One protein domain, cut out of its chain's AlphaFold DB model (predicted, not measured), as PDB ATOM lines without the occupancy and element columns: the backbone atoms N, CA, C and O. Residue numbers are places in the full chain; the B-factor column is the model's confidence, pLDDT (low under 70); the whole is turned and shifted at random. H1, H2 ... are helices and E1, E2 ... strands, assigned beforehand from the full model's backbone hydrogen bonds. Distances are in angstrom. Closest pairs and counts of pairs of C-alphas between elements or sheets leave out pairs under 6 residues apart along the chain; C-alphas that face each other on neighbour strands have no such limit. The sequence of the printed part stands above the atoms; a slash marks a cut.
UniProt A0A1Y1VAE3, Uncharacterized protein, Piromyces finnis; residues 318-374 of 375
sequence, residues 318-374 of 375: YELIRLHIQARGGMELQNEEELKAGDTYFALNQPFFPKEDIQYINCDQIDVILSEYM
ATOM      1  N   TYR A 318     -25.203  13.928 -10.933       76.50
ATOM      2  CA  TYR A 318     -25.302  14.708 -12.167       76.50
ATOM      3  C   TYR A 318     -24.506  16.029 -12.121       76.50
ATOM      4  O   TYR A 318     -23.731  16.306 -13.031       76.50
ATOM      5  N   GLU A 319     -24.625  16.831 -11.058       79.38
ATOM      6  CA  GLU A 319     -23.847  18.072 -10.910       79.38
ATOM      7  C   GLU A 319     -22.339  17.807 -10.727       79.38
ATOM      8  O   GLU A 319     -21.531  18.571 -11.255       79.38
ATOM      9  N   LEU A 320     -21.948  16.713 -10.056       80.06
ATOM     10  CA  LEU A 320     -20.552  16.249  -9.999       80.06
ATOM     11  C   LEU A 320     -20.027  15.906 -11.398       80.06
ATOM     12  O   LEU A 320     -18.982  16.414 -11.801       80.06
ATOM     13  N   ILE A 321     -20.768  15.095 -12.160       82.38
ATOM     14  CA  ILE A 321     -20.433  14.737 -13.547       82.38
ATOM     15  C   ILE A 321     -20.334  15.994 -14.419       82.38
ATOM     16  O   ILE A 321     -19.382  16.137 -15.181       82.38
ATOM     17  N   ARG A 322     -21.254  16.956 -14.275       84.25
ATOM     18  CA  ARG A 322     -21.223  18.192 -15.066       84.25
ATOM     19  C   ARG A 322     -20.021  19.075 -14.731       84.25
ATOM     20  O   ARG A 322     -19.389  19.601 -15.646       84.25
ATOM     21  N   LEU A 323     -19.665  19.213 -13.450       83.75
ATOM     22  CA  LEU A 323     -18.436  19.905 -13.040       83.75
ATOM     23  C   LEU A 323     -17.185  19.199 -13.572       83.75
ATOM     24  O   LEU A 323     -16.260  19.865 -14.029       83.75
ATOM     25  N   HIS A 324     -17.169  17.868 -13.561       82.56
ATOM     26  CA  HIS A 324     -16.079  17.062 -14.100       82.56
ATOM     27  C   HIS A 324     -15.895  17.253 -15.615       82.56
ATOM     28  O   HIS A 324     -14.783  17.526 -16.071       82.56
ATOM     29  N   ILE A 325     -16.989  17.188 -16.385       84.88
ATOM     30  CA  ILE A 325     -17.006  17.474 -17.828       84.88
ATOM     31  C   ILE A 325     -16.437  18.877 -18.086       84.88
ATOM     32  O   ILE A 325     -15.518  19.028 -18.890       84.88
ATOM     33  N   GLN A 326     -16.912  19.891 -17.352       84.88
ATOM     34  CA  GLN A 326     -16.424  21.268 -17.474       84.88
ATOM     35  C   GLN A 326     -14.932  21.405 -17.131       84.88
ATOM     36  O   GLN A 326     -14.196  22.063 -17.864       84.88
ATOM     37  N   ALA A 327     -14.464  20.763 -16.055       83.00
ATOM     38  CA  ALA A 327     -13.069  20.821 -15.615       83.00
ATOM     39  C   ALA A 327     -12.092  20.176 -16.614       83.00
ATOM     40  O   ALA A 327     -10.965  20.647 -16.757       83.00
ATOM     41  N   ARG A 328     -12.524  19.130 -17.336       85.31
ATOM     42  CA  ARG A 328     -11.739  18.480 -18.403       85.31
ATOM     43  C   ARG A 328     -11.929  19.116 -19.790       85.31
ATOM     44  O   ARG A 328     -11.361  18.620 -20.758       85.31
ATOM     45  N   GLY A 329     -12.699  20.204 -19.908       86.94
ATOM     46  CA  GLY A 329     -12.990  20.858 -21.192       86.94
ATOM     47  C   GLY A 329     -13.881  20.035 -22.131       86.94
ATOM     48  O   GLY A 329     -13.892  20.282 -23.336       86.94
ATOM     49  N   GLY A 330     -14.603  19.048 -21.593       84.31
ATOM     50  CA  GLY A 330     -15.565  18.237 -22.329       84.31
ATOM     51  C   GLY A 330     -16.883  18.970 -22.591       84.31
ATOM     52  O   GLY A 330     -17.134  20.064 -22.079       84.31
ATOM     53  N   MET A 331     -17.754  18.333 -23.372       85.31
ATOM     54  CA  MET A 331     -19.080  18.843 -23.720       85.31
ATOM     55  C   MET A 331     -20.160  17.873 -23.236       85.31
ATOM     56  O   MET A 331     -20.050  16.668 -23.440       85.31
ATOM     57  N   GLU A 332     -21.210  18.396 -22.605       84.00
ATOM     58  CA  GLU A 332     -22.391  17.613 -22.234       84.00
ATOM     59  C   GLU A 332     -23.270  17.405 -23.477       84.00
ATOM     60  O   GLU A 332     -23.868  18.354 -23.989       84.00
ATOM     61  N   LEU A 333     -23.320  16.169 -23.977       83.88
ATOM     62  CA  LEU A 333     -24.146  15.788 -25.126       83.88
ATOM     63  C   LEU A 333     -25.613  15.652 -24.710       83.88
ATOM     64  O   LEU A 333     -25.908  15.180 -23.613       83.88
ATOM     65  N   GLN A 334     -26.536  16.049 -25.588       79.56
ATOM     66  CA  GLN A 334     -27.976  15.953 -25.302       79.56
ATOM     67  C   GLN A 334     -28.589  14.632 -25.783       79.56
ATOM     68  O   GLN A 334     -29.623  14.216 -25.264       79.56
ATOM     69  N   ASN A 335     -27.957  13.964 -26.754       84.62
ATOM     70  CA  ASN A 335     -28.463  12.742 -27.377       84.62
ATOM     71  C   ASN A 335     -27.357  11.683 -27.485       84.62
ATOM     72  O   ASN A 335     -26.229  11.999 -27.857       84.62
ATOM     73  N   GLU A 336     -27.691  10.407 -27.257       82.50
ATOM     74  CA  GLU A 336     -26.741   9.288 -27.411       82.50
ATOM     75  C   GLU A 336     -26.192   9.188 -28.849       82.50
ATOM     76  O   GLU A 336     -25.059   8.758 -29.071       82.50
ATOM     77  N   GLU A 337     -26.961   9.649 -29.842       87.00
ATOM     78  CA  GLU A 337     -26.565   9.713 -31.253       87.00
ATOM     79  C   GLU A 337     -25.271  10.512 -31.482       87.00
ATOM     80  O   GLU A 337     -24.479  10.123 -32.339       87.00
ATOM     81  N   GLU A 338     -25.008  11.539 -30.668       87.56
ATOM     82  CA  GLU A 338     -23.855  12.443 -30.793       87.56
ATOM     83  C   GLU A 338     -22.518  11.811 -30.352       87.56
ATOM     84  O   GLU A 338     -21.463  12.324 -30.734       87.56
ATOM     85  N   LEU A 339     -22.555  10.699 -29.600       88.62
ATOM     86  CA  LEU A 339     -21.367   9.967 -29.128       88.62
ATOM     87  C   LEU A 339     -20.521   9.411 -30.282       88.62
ATOM     88  O   LEU A 339     -21.051   8.761 -31.194       88.62
ATOM     89  N   LYS A 340     -19.203   9.592 -30.171       90.75
ATOM     90  CA  LYS A 340     -18.156   9.159 -31.105       90.75
ATOM     91  C   LYS A 340     -17.167   8.226 -30.408       90.75
ATOM     92  O   LYS A 340     -16.931   8.352 -29.213       90.75
ATOM     93  N   ALA A 341     -16.548   7.331 -31.179       91.00
ATOM     94  CA  ALA A 341     -15.491   6.441 -30.697       91.00
ATOM     95  C   ALA A 341     -14.426   7.206 -29.882       91.00
ATOM     96  O   ALA A 341     -13.858   8.190 -30.365       91.00
ATOM     97  N   GLY A 342     -14.177   6.747 -28.655       86.75
ATOM     98  CA  GLY A 342     -13.315   7.383 -27.656       86.75
ATOM     99  C   GLY A 342     -14.046   8.194 -26.575       86.75
ATOM    100  O   GLY A 342     -13.409   8.542 -25.582       86.75
ATOM    101  N   ASP A 343     -15.344   8.485 -26.721       89.31
ATOM    102  CA  ASP A 343     -16.101   9.248 -25.718       89.31
ATOM    103  C   ASP A 343     -16.410   8.422 -24.451       89.31
ATOM    104  O   ASP A 343     -16.652   7.211 -24.496       89.31
ATOM    105  N   THR A 344     -16.479   9.106 -23.302       87.44
ATOM    106  CA  THR A 344     -16.983   8.559 -22.032       87.44
ATOM    107  C   THR A 344     -18.432   8.997 -21.814       87.44
ATOM    108  O   THR A 344     -18.722  10.193 -21.814       87.44
ATOM    109  N   TYR A 345     -19.341   8.049 -21.571       86.06
ATOM    110  CA  TYR A 345     -20.765   8.319 -21.354       86.06
ATOM    111  C   TYR A 345     -21.231   7.828 -19.981       86.06
ATOM    112  O   TYR A 345     -21.190   6.634 -19.682       86.06
ATOM    113  N   PHE A 346     -21.706   8.759 -19.150       84.00
ATOM    114  CA  PHE A 346     -22.278   8.457 -17.839       84.00
ATOM    115  C   PHE A 346     -23.770   8.130 -17.978       84.00
ATOM    116  O   PHE A 346     -24.595   9.024 -18.170       84.00
ATOM    117  N   ALA A 347     -24.120   6.852 -17.874       79.56
ATOM    118  CA  ALA A 347     -25.475   6.354 -18.066       79.56
ATOM    119  C   ALA A 347     -26.156   5.991 -16.734       79.56
ATOM    120  O   ALA A 347     -25.523   5.580 -15.762       79.56
ATOM    121  N   LEU A 348     -27.489   6.083 -16.689       73.44
ATOM    122  CA  LEU A 348     -28.262   5.531 -15.566       73.44
ATOM    123  C   LEU A 348     -28.276   3.995 -15.581       73.44
ATOM    124  O   LEU A 348     -28.297   3.381 -14.521       73.44
ATOM    125  N   ASN A 349     -28.250   3.388 -16.769       78.12
ATOM    126  CA  ASN A 349     -28.175   1.945 -16.987       78.12
ATOM    127  C   ASN A 349     -27.322   1.671 -18.231       78.12
ATOM    128  O   ASN A 349     -27.323   2.487 -19.155       78.12
ATOM    129  N   GLN A 350     -26.706   0.490 -18.301       82.75
ATOM    130  CA  GLN A 350     -26.076  -0.014 -19.523       82.75
ATOM    131  C   GLN A 350     -27.088   0.018 -20.689       82.75
ATOM    132  O   GLN A 350     -28.181  -0.546 -20.538       82.75
ATOM    133  N   PRO A 351     -26.781   0.627 -21.850       84.69
ATOM    134  CA  PRO A 351     -27.657   0.520 -23.011       84.69
ATOM    135  C   PRO A 351     -27.693  -0.921 -23.523       84.69
ATOM    136  O   PRO A 351     -26.715  -1.664 -23.442       84.69
ATOM    137  N   PHE A 352     -28.832  -1.306 -24.096       87.12
ATOM    138  CA  PHE A 352     -29.037  -2.656 -24.629       87.12
ATOM    139  C   PHE A 352     -28.194  -2.928 -25.890       87.12
ATOM    140  O   PHE A 352     -27.827  -4.068 -26.162       87.12
ATOM    141  N   PHE A 353     -27.870  -1.870 -26.638       90.25
ATOM    142  CA  PHE A 353     -27.012  -1.895 -27.820       90.25
ATOM    143  C   PHE A 353     -25.915  -0.828 -27.659       90.25
ATOM    144  O   PHE A 353     -26.088   0.287 -28.148       90.25
ATOM    145  N   PRO A 354     -24.823  -1.117 -26.925       88.12
ATOM    146  CA  PRO A 354     -23.725  -0.168 -26.774       88.12
ATOM    147  C   PRO A 354     -23.065   0.106 -28.129       88.12
ATOM    148  O   PRO A 354     -22.846  -0.814 -28.920       88.12
ATOM    149  N   LYS A 355     -22.726   1.371 -28.386       91.50
ATOM    150  CA  LYS A 355     -21.887   1.760 -29.525       91.50
ATOM    151  C   LYS A 355     -20.462   1.222 -29.339       91.50
ATOM    152  O   LYS A 355     -19.950   1.194 -28.219       91.50
ATOM    153  N   GLU A 356     -19.820   0.826 -30.438       92.12
ATOM    154  CA  GLU A 356     -18.404   0.432 -30.433       92.12
ATOM    155  C   GLU A 356     -17.508   1.604 -29.994       92.12
ATOM    156  O   GLU A 356     -17.810   2.770 -30.257       92.12
ATOM    157  N   ASP A 357     -16.418   1.277 -29.296       91.12
ATOM    158  CA  ASP A 357     -15.408   2.207 -28.774       91.12
ATOM    159  C   ASP A 357     -15.922   3.342 -27.852       91.12
ATOM    160  O   ASP A 357     -15.233   4.344 -27.672       91.12
ATOM    161  N   ILE A 358     -17.092   3.191 -27.216       91.56
ATOM    162  CA  ILE A 358     -17.584   4.102 -26.162       91.56
ATOM    163  C   ILE A 358     -17.318   3.525 -24.767       91.56
ATOM    164  O   ILE A 358     -17.645   2.369 -24.484       91.56
ATOM    165  N   GLN A 359     -16.800   4.350 -23.853       89.62
ATOM    166  CA  GLN A 359     -16.667   3.981 -22.445       89.62
ATOM    167  C   GLN A 359     -17.939   4.334 -21.666       89.62
ATOM    168  O   GLN A 359     -18.140   5.473 -21.242       89.62
ATOM    169  N   TYR A 360     -18.793   3.339 -21.452       87.88
ATOM    170  CA  TYR A 360     -19.991   3.462 -20.623       87.88
ATOM    171  C   TYR A 360     -19.646   3.355 -19.130       87.88
ATOM    172  O   TYR A 360     -18.975   2.408 -18.717       87.88
ATOM    173  N   ILE A 361     -20.123   4.311 -18.326       84.94
ATOM    174  CA  ILE A 361     -20.007   4.309 -16.861       84.94
ATOM    175  C   ILE A 361     -21.406   4.427 -16.258       84.94
ATOM    176  O   ILE A 361     -22.102   5.417 -16.476       84.94
ATOM    177  N   ASN A 362     -21.812   3.424 -15.491       82.12
ATOM    178  CA  ASN A 362     -23.159   3.307 -14.939       82.12
ATOM    179  C   ASN A 362     -23.240   3.778 -13.474       82.12
ATOM    180  O   ASN A 362     -22.233   3.893 -12.771       82.12
ATOM    181  N   CYS A 363     -24.458   4.021 -12.975       73.94
ATOM    182  CA  CYS A 363     -24.671   4.506 -11.604       73.94
ATOM    183  C   CYS A 363     -24.327   3.496 -10.486       73.94
ATOM    184  O   CYS A 363     -24.126   3.904  -9.341       73.94
ATOM    185  N   ASP A 364     -24.226   2.203 -10.802       76.38
ATOM    186  CA  ASP A 364     -23.742   1.146  -9.907       76.38
ATOM    187  C   ASP A 364     -22.207   1.130  -9.777       76.38
ATOM    188  O   ASP A 364     -21.677   0.644  -8.780       76.38
ATOM    189  N   GLN A 365     -21.485   1.751 -10.715       79.81
ATOM    190  CA  GLN A 365     -20.025   1.899 -10.701       79.81
ATOM    191  C   GLN A 365     -19.570   3.158  -9.937       79.81
ATOM    192  O   GLN A 365     -18.587   3.801 -10.304       79.81
ATOM    193  N   ILE A 366     -20.275   3.533  -8.865       75.50
ATOM    194  CA  ILE A 366     -20.017   4.785  -8.132       75.50
ATOM    195  C   ILE A 366     -18.581   4.884  -7.594       75.50
ATOM    196  O   ILE A 366     -17.992   5.963  -7.627       75.50
ATOM    197  N   ASP A 367     -17.979   3.763  -7.190       72.44
ATOM    198  CA  ASP A 367     -16.583   3.720  -6.739       72.44
ATOM    199  C   ASP A 367     -15.600   4.058  -7.875       72.44
ATOM    200  O   ASP A 367     -14.603   4.740  -7.639       72.44
ATOM    201  N   VAL A 368     -15.898   3.659  -9.118       76.06
ATOM    202  CA  VAL A 368     -15.106   3.998 -10.317       76.06
ATOM    203  C   VAL A 368     -15.241   5.488 -10.630       76.06
ATOM    204  O   VAL A 368     -14.234   6.174 -10.793       76.06
ATOM    205  N   ILE A 369     -16.472   6.022 -10.617       74.94
ATOM    206  CA  ILE A 369     -16.735   7.462 -10.790       74.94
ATOM    207  C   ILE A 369     -15.906   8.274  -9.783       74.94
ATOM    208  O   ILE A 369     -15.215   9.221 -10.159       74.94
ATOM    209  N   LEU A 370     -15.937   7.889  -8.505       72.94
ATOM    210  CA  LEU A 370     -15.246   8.619  -7.444       72.94
ATOM    211  C   LEU A 370     -13.716   8.467  -7.479       72.94
ATOM    212  O   LEU A 370     -13.028   9.417  -7.117       72.94
ATOM    213  N   SER A 371     -13.177   7.317  -7.899       75.31
ATOM    214  CA  SER A 371     -11.730   7.032  -7.830       75.31
ATOM    215  C   SER A 371     -10.932   7.329  -9.103       75.31
ATOM    216  O   SER A 371      -9.743   7.613  -9.000       75.31
ATOM    217  N   GLU A 372     -11.550   7.295 -10.287       75.44
ATOM    218  CA  GLU A 372     -10.861   7.529 -11.572       75.44
ATOM    219  C   GLU A 372     -11.214   8.886 -12.213       75.44
ATOM    220  O   GLU A 372     -10.428   9.455 -12.980       75.44
ATOM    221  N   TYR A 373     -12.396   9.429 -11.898       73.25
ATOM    222  CA  TYR A 373     -12.911  10.647 -12.530       73.25
ATOM    223  C   TYR A 373     -12.885  11.843 -11.565       73.25
ATOM    224  O   TYR A 373     -12.486  12.933 -11.970       73.25
ATOM    225  N   MET A 374     -13.215  11.663 -10.284       69.38
ATOM    226  CA  MET A 374     -13.339  12.768  -9.312       69.38
ATOM    227  C   MET A 374     -12.058  13.066  -8.496       69.38
ATOM    228  O   MET A 374     -12.159  13.433  -7.323       69.38
TER     229      MET A 374
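AT A GLANCE: This is residues 318 to 374 of the 375 residues of an uncharacterized protein of Piromyces finnis (UniProt A0A1Y1VAE3). A small ribbon of two short parallel strands, E1 and E2, stands in the middle, with two helices, H1 and H2, loosely side by side to one side of it and long loops, among them residues 348 to 358, to the other. H1 comes nearest to E1 and H2 to E2, with few contacts between the helices and the strands, and the longest axis runs from the helices past the strands to the loops. The printed part has 57 residues, with two named helices and two named strands in the order H1, E1, E2, H2; the sheet has the order E1, E2 and is parallel. The class is mixed, helices and strands, though under half of the residues are in named elements. The whole is compact, with a radius of gyration of the C-alphas of 11.1 A, and rounded, with spans of 27 by 24 by 17 A.

IN THESE COORDINATES: H1 is residues 318 to 327, 14.1 A from first to last C-alpha, and begins with C-alpha 318 at (-25.302, 14.708, -12.167). Residues 328 to 343 hold no named element. E1 is residues 344 to 347, 9.6 A long, with C-alpha 344 at (-16.983, 8.559, -22.032). E2 is residues 359 to 362, 9.9 A long. H2 is residues 366 to 373, 10.2 A long, and ends with C-alpha 373 at (-12.911, 10.647, -12.530).

HOW THE PARTS SIT: E1 and E2 are parallel neighbours, with 25 degrees between their directions. The C-alphas of Thr 344 and Gln 359 face each other at 4.6 A. N 345 and O 359 are 2.9 A apart and N 347 and O 361 are 2.8 A apart, both within hydrogen-bond range. The closest C-alphas of H1 and E1 are those of Ile 321 and Phe 346, 7.8 A apart. The closest C-alphas of E2 and H2 are those of Ile 361 and Ile 369, 7.6 A apart. H1 and H2 are close but not clearly touching, with their closest C-alphas, those of His 324 and Tyr 373, 7.3 A apart. They run the same way at a shallow tilt of 9 degrees. H1 and E2 are apart, and so are E1 and H2. In H1 and H2 every O i to N i+4 pair is within hydrogen-bond range.

THE WHOLE: The two C-alphas farthest apart are those of Ala 327 and Phe 352, at 29.8 A. The printed part has no cut. The links from H1 to E1, with 16 residues, and from E1 to E2, with 11, are long; that from E2 to H2, with 3, is tight. The mean pLDDT of the printed part is 82.9, and residue 374 alone is under 70.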